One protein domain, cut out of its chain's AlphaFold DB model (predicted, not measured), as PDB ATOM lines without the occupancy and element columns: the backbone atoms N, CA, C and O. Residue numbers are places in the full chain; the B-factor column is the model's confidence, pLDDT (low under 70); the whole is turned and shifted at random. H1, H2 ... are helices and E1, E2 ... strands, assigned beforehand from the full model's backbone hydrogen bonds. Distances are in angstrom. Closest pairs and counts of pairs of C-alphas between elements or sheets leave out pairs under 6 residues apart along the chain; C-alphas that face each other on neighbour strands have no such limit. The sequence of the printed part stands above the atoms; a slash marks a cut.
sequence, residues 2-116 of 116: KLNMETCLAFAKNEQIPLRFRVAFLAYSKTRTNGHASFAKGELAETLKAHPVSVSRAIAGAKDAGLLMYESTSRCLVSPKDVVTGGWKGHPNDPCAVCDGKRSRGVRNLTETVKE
ATOM      1  N   LYS A   2     151.204 179.742 147.230       56.19
ATOM      2  CA  LYS A   2     151.968 179.694 145.971       56.19
ATOM      3  C   LYS A   2     151.755 178.315 145.346       56.19
ATOM      4  O   LYS A   2     152.027 177.315 146.001       56.19
ATOM      5  N   LEU A   3     151.229 178.259 144.124       68.94
ATOM      6  CA  LEU A   3     151.129 177.004 143.377       68.94
ATOM      7  C   LEU A   3     152.548 176.535 143.026       68.94
ATOM      8  O   LEU A   3     153.326 177.307 142.471       68.94
ATOM      9  N   ASN A   4     152.891 175.293 143.365       80.62
ATOM     10  CA  ASN A   4     154.133 174.651 142.934       80.62
ATOM     11  C   ASN A   4     153.850 173.621 141.824       80.62
ATOM     12  O   ASN A   4     152.699 173.238 141.592       80.62
ATOM     13  N   MET A   5     154.900 173.177 141.131       83.69
ATOM     14  CA  MET A   5     154.792 172.237 140.009       83.69
ATOM     15  C   MET A   5     154.018 170.957 140.370       83.69
ATOM     16  O   MET A   5     153.167 170.516 139.596       83.69
ATOM     17  N   GLU A   6     154.284 170.379 141.541       86.50
ATOM     18  CA  GLU A   6     153.663 169.131 141.997       86.50
ATOM     19  C   GLU A   6     152.165 169.299 142.259       86.50
ATOM     20  O   GLU A   6     151.359 168.480 141.817       86.50
ATOM     21  N   THR A   7     151.782 170.407 142.893       89.38
ATOM     22  CA  THR A   7     150.381 170.753 143.166       89.38
ATOM     23  C   THR A   7     149.610 170.955 141.863       89.38
ATOM     24  O   THR A   7     148.512 170.423 141.694       89.38
ATOM     25  N   CYS A   8     150.203 171.664 140.900       89.75
ATOM     26  CA  CYS A   8     149.621 171.830 139.570       89.75
ATOM     27  C   CYS A   8     149.433 170.478 138.863       89.75
ATOM     28  O   CYS A   8     148.370 170.209 138.303       89.75
ATOM     29  N   LEU A   9     150.424 169.587 138.930       91.44
ATOM     30  CA  LEU A   9     150.303 168.262 138.326       91.44
ATOM     31  C   LEU A   9     149.221 167.409 139.011       91.44
ATOM     32  O   LEU A   9     148.483 166.696 138.328       91.44
ATOM     33  N   ALA A  10     149.094 167.497 140.337       92.38
ATOM     34  CA  ALA A  10     148.047 166.811 141.089       92.38
ATOM     35  C   ALA A  10     146.649 167.294 140.673       92.38
ATOM     36  O   ALA A  10     145.778 166.475 140.370       92.38
ATOM     37  N   PHE A  11     146.442 168.610 140.555       93.56
ATOM     38  CA  PHE A  11     145.168 169.159 140.084       93.56
ATOM     39  C   PHE A  11     144.871 168.813 138.624       93.56
ATOM     40  O   PHE A  11     143.731 168.497 138.293       93.56
ATOM     41  N   ALA A  12     145.878 168.785 137.750       93.81
ATOM     42  CA  ALA A  12     145.702 168.346 136.366       93.81
ATOM     43  C   ALA A  12     145.176 166.901 136.260       93.81
ATOM     44  O   ALA A  12     144.379 166.582 135.370       93.81
ATOM     45  N   LYS A  13     145.603 166.028 137.178       93.44
ATOM     46  CA  LYS A  13     145.216 164.611 137.217       93.44
ATOM     47  C   LYS A  13     143.905 164.345 137.962       93.44
ATOM     48  O   LYS A  13     143.362 163.255 137.823       93.44
ATOM     49  N   ASN A  14     143.382 165.308 138.717       94.19
ATOM     50  CA  ASN A  14     142.145 165.131 139.470       94.19
ATOM     51  C   ASN A  14     140.917 165.238 138.549       94.19
ATOM     52  O   ASN A  14     140.554 166.327 138.114       94.19
ATOM     53  N   GLU A  15     140.255 164.112 138.280       93.62
ATOM     54  CA  GLU A  15     139.096 164.030 137.378       93.62
ATOM     55  C   GLU A  15     137.843 164.759 137.897       93.62
ATOM     56  O   GLU A  15     136.969 165.084 137.097       93.62
ATOM     57  N   GLN A  16     137.784 165.099 139.192       95.38
ATOM     58  CA  GLN A  16     136.706 165.916 139.769       95.38
ATOM     59  C   GLN A  16     136.825 167.400 139.399       95.38
ATOM     60  O   GLN A  16     135.866 168.161 139.509       95.38
ATOM     61  N   ILE A  17     138.007 167.834 138.957       95.00
ATOM     62  CA  ILE A  17     138.227 169.209 138.518       95.00
ATOM     63  C   ILE A  17     137.745 169.350 137.064       95.00
ATOM     64  O   ILE A  17     138.091 168.524 136.214       95.00
ATOM     65  N   PRO A  18     137.003 170.416 136.713       96.62
ATOM     66  CA  PRO A  18     136.587 170.639 135.334       96.62
ATOM     67  C   PRO A  18     137.776 170.673 134.367       96.62
ATOM     68  O   PRO A  18     138.808 171.294 134.641       96.62
ATOM     69  N   LEU A  19     137.612 170.054 133.195       95.94
ATOM     70  CA  LEU A  19     138.700 169.830 132.234       95.94
ATOM     71  C   LEU A  19     139.463 171.113 131.859       95.94
ATOM     72  O   LEU A  19     140.681 171.071 131.728       95.94
ATOM     73  N   ARG A  20     138.782 172.264 131.760       95.25
ATOM     74  CA  ARG A  20     139.422 173.568 131.487       95.25
ATOM     75  C   ARG A  20     140.488 173.948 132.521       95.25
ATOM     76  O   ARG A  20     141.558 174.421 132.154       95.25
ATOM     77  N   PHE A  21     140.227 173.690 133.802       95.62
ATOM     78  CA  PHE A  21     141.176 173.985 134.872       95.62
ATOM     79  C   PHE A  21     142.299 172.956 134.884       95.62
ATOM     80  O   PHE A  21     143.456 173.320 135.046       95.62
ATOM     81  N   ARG A  22     141.988 171.683 134.616       96.62
ATOM     82  CA  ARG A  22     143.006 170.631 134.486       96.62
ATOM     83  C   ARG A  22     144.001 170.926 133.362       96.62
ATOM     84  O   ARG A  22     145.198 170.742 133.559       96.62
ATOM     85  N   VAL A  23     143.526 171.432 132.219       96.06
ATOM     86  CA  VAL A  23     144.377 171.906 131.112       96.06
ATOM     87  C   VAL A  23     145.295 173.038 131.583       96.06
ATOM     88  O   VAL A  23     146.498 172.985 131.329       96.06
ATOM     89  N   ALA A  24     144.754 174.035 132.288       94.50
ATOM     90  CA  ALA A  24     145.539 175.155 132.804       94.50
ATOM     91  C   ALA A  24     146.596 174.693 133.819       94.50
ATOM     92  O   ALA A  24     147.772 175.005 133.668       94.50
ATOM     93  N   PHE A  25     146.220 173.865 134.795       94.12
ATOM     94  CA  PHE A  25     147.161 173.320 135.771       94.12
ATOM     95  C   PHE A  25     148.244 172.452 135.124       94.12
ATOM     96  O   PHE A  25     149.412 172.521 135.513       94.12
ATOM     97  N   LEU A  26     147.894 171.682 134.090       94.50
ATOM     98  CA  LEU A  26     148.874 170.915 133.331       94.50
ATOM     99  C   LEU A  26     149.864 171.843 132.622       94.50
ATOM    100  O   LEU A  26     151.071 171.613 132.715       94.50
ATOM    101  N   ALA A  27     149.373 172.911 131.984       92.56
ATOM    102  CA  ALA A  27     150.227 173.946 131.410       92.56
ATOM    103  C   ALA A  27     151.157 174.526 132.477       92.56
ATOM    104  O   ALA A  27     152.372 174.508 132.288       92.56
ATOM    105  N   TYR A  28     150.620 174.935 133.630       90.62
ATOM    106  CA  TYR A  28     151.401 175.516 134.719       90.62
ATOM    107  C   TYR A  28     152.494 174.568 135.186       90.62
ATOM    108  O   TYR A  28     153.629 175.006 135.277       90.62
ATOM    109  N   SER A  29     152.229 173.272 135.371       89.56
ATOM    110  CA  SER A  29     153.255 172.295 135.785       89.56
ATOM    111  C   SER A  29     154.396 172.093 134.776       89.56
ATOM    112  O   SER A  29     155.482 171.662 135.156       89.56
ATOM    113  N   LYS A  30     154.169 172.398 133.493       88.25
ATOM    114  CA  LYS A  30     155.139 172.211 132.400       88.25
ATOM    115  C   LYS A  30     155.647 173.525 131.804       88.25
ATOM    116  O   LYS A  30     156.414 173.500 130.843       88.25
ATOM    117  N   THR A  31     155.229 174.664 132.356       86.44
ATOM    118  CA  THR A  31     155.601 175.988 131.848       86.44
ATOM    119  C   THR A  31     157.089 176.224 132.079       86.44
ATOM    120  O   THR A  31     157.587 176.181 133.206       86.44
ATOM    121  N   ARG A  32     157.810 176.481 130.992       83.12
ATOM    122  CA  ARG A  32     159.205 176.921 131.033       83.12
ATOM    123  C   ARG A  32     159.295 178.414 131.345       83.12
ATOM    124  O   ARG A  32     158.293 179.118 131.362       83.12
ATOM    125  N   THR A  33     160.501 178.914 131.584       78.00
ATOM    126  CA  THR A  33     160.758 180.331 131.911       78.00
ATOM    127  C   THR A  33     160.260 181.305 130.840       78.00
ATOM    128  O   THR A  33     159.916 182.442 131.148       78.00
ATOM    129  N   ASN A  34     160.156 180.856 129.588       77.62
ATOM    130  CA  ASN A  34     159.573 181.620 128.484       77.62
ATOM    131  C   ASN A  34     158.027 181.671 128.501       77.62
ATOM    132  O   ASN A  34     157.435 182.297 127.630       77.62
ATOM    133  N   GLY A  35     157.358 181.017 129.454       83.56
ATOM    134  CA  GLY A  35     155.895 180.979 129.555       83.56
ATOM    135  C   GLY A  35     155.224 179.875 128.730       83.56
ATOM    136  O   GLY A  35     154.006 179.717 128.808       83.56
ATOM    137  N   HIS A  36     155.990 179.079 127.979       89.31
ATOM    138  CA  HIS A  36     155.455 178.032 127.108       89.31
ATOM    139  C   HIS A  36     155.536 176.645 127.756       89.31
ATOM    140  O   HIS A  36     156.566 176.238 128.301       89.31
ATOM    141  N   ALA A  37     154.454 175.883 127.623       91.06
ATOM    142  CA  ALA A  37     154.378 174.457 127.906       91.06
ATOM    143  C   ALA A  37     154.149 173.704 126.587       91.06
ATOM    144  O   ALA A  37     153.070 173.772 125.995       91.06
ATOM    145  N   SER A  38     155.182 173.015 126.106       91.25
ATOM    146  CA  SER A  38     155.145 172.265 124.846       91.25
ATOM    147  C   SER A  38     154.662 170.835 125.059       91.25
ATOM    148  O   SER A  38     155.043 170.191 126.034       91.25
ATOM    149  N   PHE A  39     153.874 170.337 124.107       91.06
ATOM    150  CA  PHE A  39     153.307 168.991 124.114       91.06
ATOM    151  C   PHE A  39     153.473 168.319 122.742       91.06
ATOM    152  O   PHE A  39     153.369 168.959 121.683       91.06
ATOM    153  N   ALA A  40     153.697 167.009 122.747       90.25
ATOM    154  CA  ALA A  40     153.645 166.169 121.561       90.25
ATOM    155  C   ALA A  40     152.201 166.033 121.039       90.25
ATOM    156  O   ALA A  40     151.214 166.321 121.722       90.25
ATOM    157  N   LYS A  41     152.058 165.606 119.778       89.31
ATOM    158  CA  LYS A  41     150.738 165.396 119.168       89.31
ATOM    159  C   LYS A  41     149.993 164.304 119.950       89.31
ATOM    160  O   LYS A  41     150.471 163.185 120.024       89.31
ATOM    161  N   GLY A  42     148.822 164.636 120.496       89.81
ATOM    162  CA  GLY A  42     147.994 163.704 121.274       89.81
ATOM    163  C   GLY A  42     148.320 163.641 122.769       89.81
ATOM    164  O   GLY A  42     147.461 163.226 123.542       89.81
ATOM    165  N   GLU A  43     149.475 164.157 123.201       93.06
ATOM    166  CA  GLU A  43     149.938 164.053 124.595       93.06
ATOM    167  C   GLU A  43     148.960 164.690 125.594       93.06
ATOM    168  O   GLU A  43     148.726 164.143 126.669       93.06
ATOM    169  N   LEU A  44     148.345 165.829 125.248       93.00
ATOM    170  CA  LEU A  44     147.339 166.462 126.110       93.00
ATOM    171  C   LEU A  44     146.110 165.572 126.321       93.00
ATOM    172  O   LEU A  44     145.611 165.478 127.438       93.00
ATOM    173  N   ALA A  45     145.619 164.941 125.254       94.12
ATOM    174  CA  ALA A  45     144.450 164.066 125.312       94.12
ATOM    175  C   ALA A  45     144.741 162.816 126.149       94.12
ATOM    176  O   ALA A  45     143.936 162.448 127.002       94.12
ATOM    177  N   GLU A  46     145.924 162.236 125.962       94.38
ATOM    178  CA  GLU A  46     146.407 161.096 126.738       94.38
ATOM    179  C   GLU A  46     146.574 161.452 128.222       94.38
ATOM    180  O   GLU A  46     145.982 160.815 129.092       94.38
ATOM    181  N   THR A  47     147.298 162.535 128.519       93.12
ATOM    182  CA  THR A  47     147.591 162.959 129.898       93.12
ATOM    183  C   THR A  47     146.320 163.308 130.670       93.12
ATOM    184  O   THR A  47     146.205 163.007 131.859       93.12
ATOM    185  N   LEU A  48     145.355 163.954 130.012       94.06
ATOM    186  CA  LEU A  48     144.092 164.355 130.630       94.06
ATOM    187  C   LEU A  48     143.025 163.253 130.582       94.06
ATOM    188  O   LEU A  48     141.946 163.457 131.147       94.06
ATOM    189  N   LYS A  49     143.313 162.113 129.935       94.94
ATOM    190  CA  LYS A  49     142.355 161.033 129.654       94.94
ATOM    191  C   LYS A  49     141.054 161.568 129.045       94.94
ATOM    192  O   LYS A  49     139.954 161.236 129.481       94.94
ATOM    193  N   ALA A  50     141.183 162.462 128.069       93.88
ATOM    194  CA  ALA A  50     140.063 163.186 127.481       93.88
ATOM    195  C   ALA A  50     140.112 163.137 125.954       93.88
ATOM    196  O   ALA A  50     141.177 163.190 125.346       93.88
ATOM    197  N   HIS A  51     138.940 163.103 125.318       94.94
ATOM    198  CA  HIS A  51     138.849 163.114 123.860       94.94
ATOM    199  C   HIS A  51     139.458 164.409 123.269       94.94
ATOM    200  O   HIS A  51     139.228 165.489 123.827       94.94
ATOM    201  N   PRO A  52     140.167 164.367 122.119       93.19
ATOM    202  CA  PRO A  52     140.819 165.546 121.532       93.19
ATOM    203  C   PRO A  52     139.895 166.751 121.299       93.19
ATOM    204  O   PRO A  52     140.300 167.905 121.470       93.19
ATOM    205  N   VAL A  53     138.629 166.497 120.951       95.19
ATOM    206  CA  VAL A  53     137.608 167.550 120.793       95.19
ATOM    207  C   VAL A  53     137.301 168.225 122.132       95.19
ATOM    208  O   VAL A  53     137.241 169.452 122.206       95.19
ATOM    209  N   SER A  54     137.167 167.446 123.208       95.56
ATOM    210  CA  SER A  54     136.932 167.963 124.560       95.56
ATOM    211  C   SER A  54     138.124 168.770 125.062       95.56
ATOM    212  O   SER A  54     137.931 169.836 125.640       95.56
ATOM    213  N   VAL A  55     139.351 168.322 124.774       95.81
ATOM    214  CA  VAL A  55     140.575 169.084 125.071       95.81
ATOM    215  C   VAL A  55     140.582 170.415 124.325       95.81
ATOM    216  O   VAL A  55     140.854 171.448 124.925       95.81
ATOM    217  N   SER A  56     140.227 170.422 123.040       95.12
ATOM    218  CA  SER A  56     140.186 171.654 122.240       95.12
ATOM    219  C   SER A  56     139.173 172.664 122.796       95.12
ATOM    220  O   SER A  56     139.493 173.845 122.934       95.12
ATOM    221  N   ARG A  57     137.982 172.197 123.199       96.56
ATOM    222  CA  ARG A  57     136.969 173.027 123.879       96.56
ATOM    223  C   ARG A  57     137.444 173.519 125.246       96.56
ATOM    224  O   ARG A  57     137.214 174.671 125.596       96.56
ATOM    225  N   ALA A  58     138.126 172.669 126.007       96.75
ATOM    226  CA  ALA A  58     138.674 173.032 127.308       96.75
ATOM    227  C   ALA A  58     139.788 174.083 127.197       96.75
ATOM    228  O   ALA A  58     139.833 174.991 128.021       96.75
ATOM    229  N   ILE A  59     140.639 174.003 126.167       96.19
ATOM    230  CA  ILE A  59     141.636 175.037 125.857       96.19
ATOM    231  C   ILE A  59     140.939 176.362 125.541       96.19
ATOM    232  O   ILE A  59     141.347 177.386 126.077       96.19
ATOM    233  N   ALA A  60     139.890 176.353 124.711       95.38
ATOM    234  CA  ALA A  60     139.119 177.564 124.417       95.38
ATOM    235  C   ALA A  60     138.537 178.178 125.702       95.38
ATOM    236  O   ALA A  60     138.848 179.318 126.023       95.38
ATOM    237  N   GLY A  61     137.840 177.383 126.517       96.06
ATOM    238  CA  GLY A  61     137.281 177.869 127.781       96.06
ATOM    239  C   GLY A  61     138.330 178.320 128.806       96.06
ATOM    240  O   GLY A  61     138.041 179.171 129.641       96.06
ATOM    241  N   ALA A  62     139.548 177.771 128.768       93.75
ATOM    242  CA  ALA A  62     140.655 178.232 129.607       93.75
ATOM    243  C   ALA A  62     141.229 179.575 129.128       93.75
ATOM    244  O   ALA A  62     141.623 180.389 129.962       93.75
ATOM    245  N   LYS A  63     141.247 179.831 127.813       93.94
ATOM    246  CA  LYS A  63     141.594 181.150 127.261       93.94
ATOM    247  C   LYS A  63     140.561 182.199 127.645       93.94
ATOM    248  O   LYS A  63     140.937 183.255 128.137       93.94
ATOM    249  N   ASP A  64     139.280 181.881 127.476       92.69
ATOM    250  CA  ASP A  64     138.177 182.800 127.782       92.69
ATOM    251  C   ASP A  64     138.159 183.185 129.268       92.69
ATOM    252  O   ASP A  64     137.833 184.311 129.626       92.69
ATOM    253  N   ALA A  65     138.569 182.261 130.142       89.38
ATOM    254  CA  ALA A  65     138.699 182.491 131.578       89.38
ATOM    255  C   ALA A  65     140.017 183.184 131.995       89.38
ATOM    256  O   ALA A  65     140.270 183.315 133.190       89.38
ATOM    257  N   GLY A  66     140.886 183.565 131.051       90.25
ATOM    258  CA  GLY A  66     142.176 184.204 131.342       90.25
ATOM    259  C   GLY A  66     143.226 183.281 131.975       90.25
ATOM    260  O   GLY A  66     144.258 183.750 132.446       90.25
ATOM    261  N   LEU A  67     142.995 181.966 131.988       90.69
ATOM    262  CA  LEU A  67     143.928 180.985 132.558       90.69
ATOM    263  C   LEU A  67     145.096 180.689 131.610       90.69
ATOM    264  O   LEU A  67     146.174 180.293 132.052       90.69
ATOM    265  N   LEU A  68     144.874 180.852 130.306       92.50
ATOM    266  CA  LEU A  68     145.856 180.646 129.247       92.50
ATOM    267  C   LEU A  68     145.828 181.815 128.267       92.50
ATOM    268  O   LEU A  68     144.774 182.388 127.997       92.50
ATOM    269  N   MET A  69     146.971 182.119 127.659       90.69
ATOM    270  CA  MET A  69     147.054 183.162 126.639       90.69
ATOM    271  C   MET A  69     146.383 182.714 125.335       90.69
ATOM    272  O   MET A  69     146.360 181.523 124.996       90.69
ATOM    273  N   TYR A  70     145.874 183.682 124.567       90.06
ATOM    274  CA  TYR A  70     145.116 183.465 123.325       90.06
ATOM    275  C   TYR A  70     145.862 182.600 122.287       90.06
ATOM    276  O   TYR A  70     145.236 181.852 121.531       90.06
ATOM    277  N   GLU A  71     147.196 182.657 122.276       86.81
ATOM    278  CA  GLU A  71     148.073 181.901 121.376       86.81
ATOM    279  C   GLU A  71     148.193 180.410 121.723       86.81
ATOM    280  O   GLU A  71     148.768 179.639 120.955       86.81
ATOM    281  N   SER A  72     147.606 179.973 122.842       90.94
ATOM    282  CA  SER A  72     147.641 178.573 123.266       90.94
ATOM    283  C   SER A  72     147.002 177.635 122.233       90.94
ATOM    284  O   SER A  72     145.949 177.905 121.655       90.94
ATOM    285  N   THR A  73     147.606 176.479 122.020       92.00
ATOM    286  CA  THR A  73     147.166 175.433 121.093       92.00
ATOM    287  C   THR A  73     147.316 174.064 121.744       92.00
ATOM    288  O   THR A  73     147.968 173.919 122.773       92.00
ATOM    289  N   SER A  74     146.787 173.018 121.109       90.94
ATOM    290  CA  SER A  74     146.933 171.634 121.586       90.94
ATOM    291  C   SER A  74     148.379 171.120 121.644       90.94
ATOM    292  O   SER A  74     148.618 170.043 122.180       90.94
ATOM    293  N   ARG A  75     149.347 171.855 121.084       91.75
ATOM    294  CA  ARG A  75     150.774 171.500 121.121       91.75
ATOM    295  C   ARG A  75     151.626 172.480 121.924       91.75
ATOM    296  O   ARG A  75     152.777 172.180 122.211       91.75
ATOM    297  N   CYS A  76     151.092 173.645 122.270       92.75
ATOM    298  CA  CYS A  76     151.799 174.645 123.056       92.75
ATOM    299  C   CYS A  76     150.785 175.460 123.851       92.75
ATOM    300  O   CYS A  76     150.027 176.222 123.257       92.75
ATOM    301  N   LEU A  77     150.754 175.290 125.169       92.94
ATOM    302  CA  LEU A  77     149.932 176.100 126.065       92.94
ATOM    303  C   LEU A  77     150.802 177.211 126.644       92.94
ATOM    304  O   LEU A  77     151.934 176.951 127.045       92.94
ATOM    305  N   VAL A  78     150.288 178.435 126.665       90.75
ATOM    306  CA  VAL A  78     151.036 179.608 127.118       90.75
ATOM    307  C   VAL A  78     150.382 180.164 128.368       90.75
ATOM    308  O   VAL A  78     149.193 180.491 128.368       90.75
ATOM    309  N   SER A  79     151.166 180.244 129.435       87.56
ATOM    310  CA  SER A  79     150.709 180.696 130.744       87.56
ATOM    311  C   SER A  79     150.863 182.214 130.869       87.56
ATOM    312  O   SER A  79     151.868 182.758 130.404       87.56
ATOM    313  N   PRO A  80     149.918 182.918 131.513       83.19
ATOM    314  CA  PRO A  80     150.094 184.326 131.843       83.19
ATOM    315  C   PRO A  80     151.318 184.528 132.747       83.19
ATOM    316  O   PRO A  80     151.553 183.744 133.673       83.19
ATOM    317  N   LYS A  81     152.082 185.598 132.500       72.12
ATOM    318  CA  LYS A  81     153.329 185.907 133.229       72.12
ATOM    319  C   LYS A  81     153.118 186.077 134.737       72.12
ATOM    320  O   LYS A  81     154.007 185.742 135.515       72.12
ATOM    321  N   ASP A  82     151.936 186.534 135.135       69.00
ATOM    322  CA  ASP A  82     151.605 186.815 136.534       69.00
ATOM    323  C   ASP A  82     151.264 185.544 137.331       69.00
ATOM    324  O   ASP A  82     151.386 185.523 138.554       69.00
ATOM    325  N   VAL A  83     150.869 184.462 136.646       68.25
ATOM    326  CA  VAL A  83     150.443 183.201 137.280       68.25
ATOM    327  C   VAL A  83     151.633 182.285 137.567       68.25
ATOM    328  O   VAL A  83     151.656 181.598 138.588       68.25
ATOM    329  N   VAL A  84     152.638 182.282 136.686       65.94
ATOM    330  CA  VAL A  84     153.860 181.484 136.844       65.94
ATOM    331  C   VAL A  84     155.069 182.410 136.742       65.94
ATOM    332  O   VAL A  84     155.593 182.664 135.657       65.94
ATOM    333  N   THR A  85     155.523 182.927 137.882       58.59
ATOM    334  CA  THR A  85     156.650 183.861 137.942       58.59
ATOM    335  C   THR A  85     157.947 183.140 137.564       58.59
ATOM    336  O   THR A  85     158.431 182.295 138.310       58.59
ATOM    337  N   GLY A  86     158.507 183.458 136.393       54.44
ATOM    338  CA  GLY A  86     159.801 182.931 135.944       54.44
ATOM    339  C   GLY A  86     159.798 181.486 135.432       54.44
ATOM    340  O   GLY A  86     160.870 180.978 135.130       54.44
ATOM    341  N   GLY A  87     158.639 180.827 135.292       58.62
ATOM    342  CA  GLY A  87     158.558 179.419 134.870       58.62
ATOM    343  C   GLY A  87     159.381 178.455 135.739       58.62
ATOM    344  O   GLY A  87     159.945 178.836 136.760       58.62
ATOM    345  N   TRP A  88     159.442 177.176 135.358       65.50
ATOM    346  CA  TRP A  88     160.180 176.180 136.158       65.50
ATOM    347  C   TRP A  88     161.595 175.889 135.645       65.50
ATOM    348  O   TRP A  88     162.447 175.473 136.426       65.50
ATOM    349  N   LYS A  89     161.851 176.048 134.337       64.62
ATOM    350  CA  LYS A  89     163.139 175.732 133.683       64.62
ATOM    351  C   LYS A  89     163.372 176.558 132.412       64.62
ATOM    352  O   LYS A  89     162.458 176.687 131.595       64.62
ATOM    353  N   GLY A  90     164.621 176.967 132.172       63.00
ATOM    354  CA  GLY A  90     165.077 177.639 130.943       63.00
ATOM    355  C   GLY A  90     165.326 179.140 131.107       63.00
ATOM    356  O   GLY A  90     165.299 179.657 132.225       63.00
ATOM    357  N   HIS A  91     165.539 179.838 129.992       63.62
ATOM    358  CA  HIS A  91     165.612 181.303 129.945       63.62
ATOM    359  C   HIS A  91     164.319 181.927 129.389       63.62
ATOM    360  O   HIS A  91     163.611 181.285 128.612       63.62
ATOM    361  N   PRO A  92     163.999 183.192 129.739       67.50
ATOM    362  CA  PRO A  92     162.807 183.880 129.225       67.50
ATOM    363  C   PRO A  92     162.769 183.995 127.695       67.50
ATOM    364  O   PRO A  92     161.696 184.063 127.108       67.50
ATOM    365  N   ASN A  93     163.945 183.992 127.060       67.81
ATOM    366  CA  ASN A  93     164.116 184.120 125.614       67.81
ATOM    367  C   ASN A  93     164.302 182.766 124.914       67.81
ATOM    368  O   ASN A  93     164.642 182.747 123.730       67.81
ATOM    369  N   ASP A  94     164.126 181.644 125.626       70.81
ATOM    370  CA  ASP A  94     164.303 180.327 125.022       70.81
ATOM    371  C   ASP A  94     163.300 180.130 123.876       70.81
ATOM    372  O   ASP A  94     162.094 180.349 124.065       70.81
ATOM    373  N   PRO A  95     163.768 179.658 122.708       71.44
ATOM    374  CA  PRO A  95     162.895 179.323 121.604       71.44
ATOM    375  C   PRO A  95     161.859 178.269 121.993       71.44
ATOM    376  O   PRO A  95     162.122 177.289 122.701       71.44
ATOM    377  N   CYS A  96     160.647 178.452 121.492       71.81
ATOM    378  CA  CYS A  96     159.568 177.498 121.672       71.81
ATOM    379  C   CYS A  96     159.635 176.459 120.554       71.81
ATOM    380  O   CYS A  96     159.263 176.750 119.422       71.81
ATOM    381  N   ALA A  97     160.009 175.218 120.874       73.94
ATOM    382  CA  ALA A  97     160.167 174.132 119.893       73.94
ATOM    383  C   ALA A  97     158.931 173.864 119.000       73.94
ATOM    384  O   ALA A  97     159.035 173.210 117.967       73.94
ATOM    385  N   VAL A  98     157.750 174.345 119.402       75.56
ATOM    386  CA  VAL A  98     156.489 174.207 118.658       75.56
ATOM    387  C   VAL A  98     156.118 175.481 117.890       75.56
ATOM    388  O   VAL A  98     155.426 175.403 116.876       75.56
ATOM    389  N   CYS A  99     156.548 176.649 118.367       67.19
ATOM    390  CA  CYS A  99     156.093 177.954 117.895       67.19
ATOM    391  C   CYS A  99     157.202 178.864 117.347       67.19
ATOM    392  O   CYS A  99     156.905 179.972 116.913       67.19
ATOM    393  N   ASP A 100     158.439 178.378 117.244       57.50
ATOM    394  CA  ASP A 100     159.605 179.134 116.763       57.50
ATOM    395  C   ASP A 100     159.510 179.651 115.315       57.50
ATOM    396  O   ASP A 100     160.252 180.545 114.924       57.50
ATOM    397  N   GLY A 101     158.543 179.170 114.526       49.59
ATOM    398  CA  GLY A 101     158.192 179.726 113.209       49.59
ATOM    399  C   GLY A 101     157.009 180.708 113.211       49.59
ATOM    400  O   GLY A 101     156.581 181.152 112.148       49.59
ATOM    401  N   LYS A 102     156.423 181.020 114.373       48.84
ATOM    402  CA  LYS A 102     155.213 181.852 114.530       48.84
ATOM    403  C   LYS A 102     155.398 182.932 115.599       48.84
ATOM    404  O   LYS A 102     154.475 183.185 116.373       48.84
ATOM    405  N   ARG A 103     156.582 183.558 115.655       46.44
ATOM    406  CA  ARG A 103     156.839 184.686 116.561       46.44
ATOM    407  C   ARG A 103     155.705 185.717 116.455       46.44
ATOM    408  O   ARG A 103     155.464 186.286 115.393       46.44
ATOM    409  N   SER A 104     155.038 185.928 117.592       45.25
ATOM    410  CA  SER A 104     154.375 187.170 118.006       45.25
ATOM    411  C   SER A 104     153.346 187.771 117.039       45.25
ATOM    412  O   SER A 104     153.656 188.669 116.261       45.25
ATOM    413  N   ARG A 105     152.071 187.380 117.171       39.72
ATOM    414  CA  ARG A 105     150.938 188.175 116.647       39.72
ATOM    415  C   ARG A 105     149.862 188.483 117.691       39.72
ATOM    416  O   ARG A 105     148.670 188.413 117.409       39.72
ATOM    417  N   GLY A 106     150.267 188.840 118.905       39.41
ATOM    418  CA  GLY A 106     149.291 189.268 119.906       39.41
ATOM    419  C   GLY A 106     149.847 189.411 121.305       39.41
ATOM    420  O   GLY A 106     149.339 188.841 122.257       39.41
ATOM    421  N   VAL A 107     150.770 190.347 121.467       42.25
ATOM    422  CA  VAL A 107     150.639 191.202 122.646       42.25
ATOM    423  C   VAL A 107     149.396 192.070 122.396       42.25
ATOM    424  O   VAL A 107     149.502 193.182 121.894       42.25
ATOM    425  N   ARG A 108     148.190 191.534 122.629       38.69
ATOM    426  CA  ARG A 108     147.067 192.397 123.001       38.69
ATOM    427  C   ARG A 108     147.120 192.458 124.510       38.69
ATOM    428  O   ARG A 108     146.807 191.484 125.189       38.69
ATOM    429  N   ASN A 109     147.652 193.577 124.976       36.97
ATOM    430  CA  ASN A 109     147.677 193.982 126.363       36.97
ATOM    431  C   ASN A 109     146.323 193.671 127.017       36.97
ATOM    432  O   ASN A 109     145.295 194.196 126.603       36.97
ATOM    433  N   LEU A 110     146.327 192.829 128.050       45.09
ATOM    434  CA  LEU A 110     145.175 192.601 128.931       45.09
ATOM    435  C   LEU A 110     144.907 193.809 129.862       45.09
ATOM    436  O   LEU A 110     144.145 193.689 130.813       45.09
ATOM    437  N   THR A 111     145.513 194.974 129.605       40.34
ATOM    438  CA  THR A 111     145.410 196.181 130.441       40.34
ATOM    439  C   THR A 111     144.447 197.257 129.919       40.34
ATOM    440  O   THR A 111     144.382 198.319 130.523       40.34
ATOM    441  N   GLU A 112     143.655 197.023 128.862       39.97
ATOM    442  CA  GLU A 112     142.754 198.057 128.292       39.97
ATOM    443  C   GLU A 112     141.242 197.781 128.413       39.97
ATOM    444  O   GLU A 112     140.443 198.359 127.681       39.97
ATOM    445  N   THR A 113     140.798 196.956 129.364       39.44
ATOM    446  CA  THR A 113     139.359 196.829 129.681       39.44
ATOM    447  C   THR A 113     139.072 197.041 131.159       39.44
ATOM    448  O   THR A 113     138.520 196.171 131.818       39.44
ATOM    449  N   VAL A 114     139.429 198.223 131.664       42.59
ATOM    450  CA  VAL A 114     138.639 198.926 132.686       42.59
ATOM    451  C   VAL A 114     138.758 200.422 132.376       42.59
ATOM    452  O   VAL A 114     139.764 201.050 132.694       42.59
ATOM    453  N   LYS A 115     137.775 200.981 131.666       36.03
ATOM    454  CA  LYS A 115     137.489 202.417 131.720       36.03
ATOM    455  C   LYS A 115     136.187 202.564 132.495       36.03
ATOM    456  O   LYS A 115     135.238 201.832 132.215       36.03
ATOM    457  N   GLU A 116     136.271 203.423 133.500       37.38
ATOM    458  CA  GLU A 116     135.223 203.871 134.421       37.38
ATOM    459  C   GLU A 116     133.989 204.428 133.704       37.38
ATOM    460  O   GLU A 116     134.145 204.972 132.582       37.38
TER     461      GLU A 116
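Overview. This is residues 2 to 116 of the 116 residues of the protein "NPH3 domain-containing protein" of Mycobacterium sp. TKK-01-0059 (UniProt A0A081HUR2). Helix H2 is the core: H1 folds back beside it, H4 crosses one end, and H3 and a tiny antiparallel sheet, E1 and E2, pack near it; of the long final stretch, residues 111 to 116 stick out. The printed part has 115 residues, with four named helices and two named strands in the order H1 H2 E1 H3 H4 E2; under half of the residues, 46, are in named elements, and of these 46 helices hold 40, the class being mostly helix; the whole is compact, with a radius of gyration of the C-alphas of 13.8 A and spans of 37 by 37 by 30 A.

Arrangement. E1, residues 36 to 38, and E2, 76 to 78, are antiparallel neighbours; N 37 and O 77 are within hydrogen-bond range, 2.8 A. H2, residues 19 to 30, has C-alpha 27 5.8 A from C-alpha 77, their closest pair. H1, residues 5 to 13, touches H2 in a helical hairpin at a shallow tilt of 29 degrees, opposite ways; closest C-alphas 12 and 22, 4.0 A. H4, residues 52 to 64, touches H2's residues 19 to 24 alone, about perpendicular at 82 degrees; closest C-alphas 20 and 58, 4.3 A. H3, residues 43 to 48, touches H2's residues 19 to 23 alone; closest C-alphas 48 and 22, 7.4 A. Every O i to N i+4 pair in H1, H2, H3 and H4 is within range.

Along the chain. H1 begins at C-alpha 5 (154.792, 172.237, 140.009); E2 ends at C-alpha 78 (151.036, 179.608, 127.118). H4 measures 18.5 A.

Size, cuts and confidence. C-alphas 46 and 116 are farthest apart, 44.9 A. The printed part has no cut; the link H4 to E2 is long. pLDDT is under 70 at residues 2 to 3, 82 to 93 and 99 to 116.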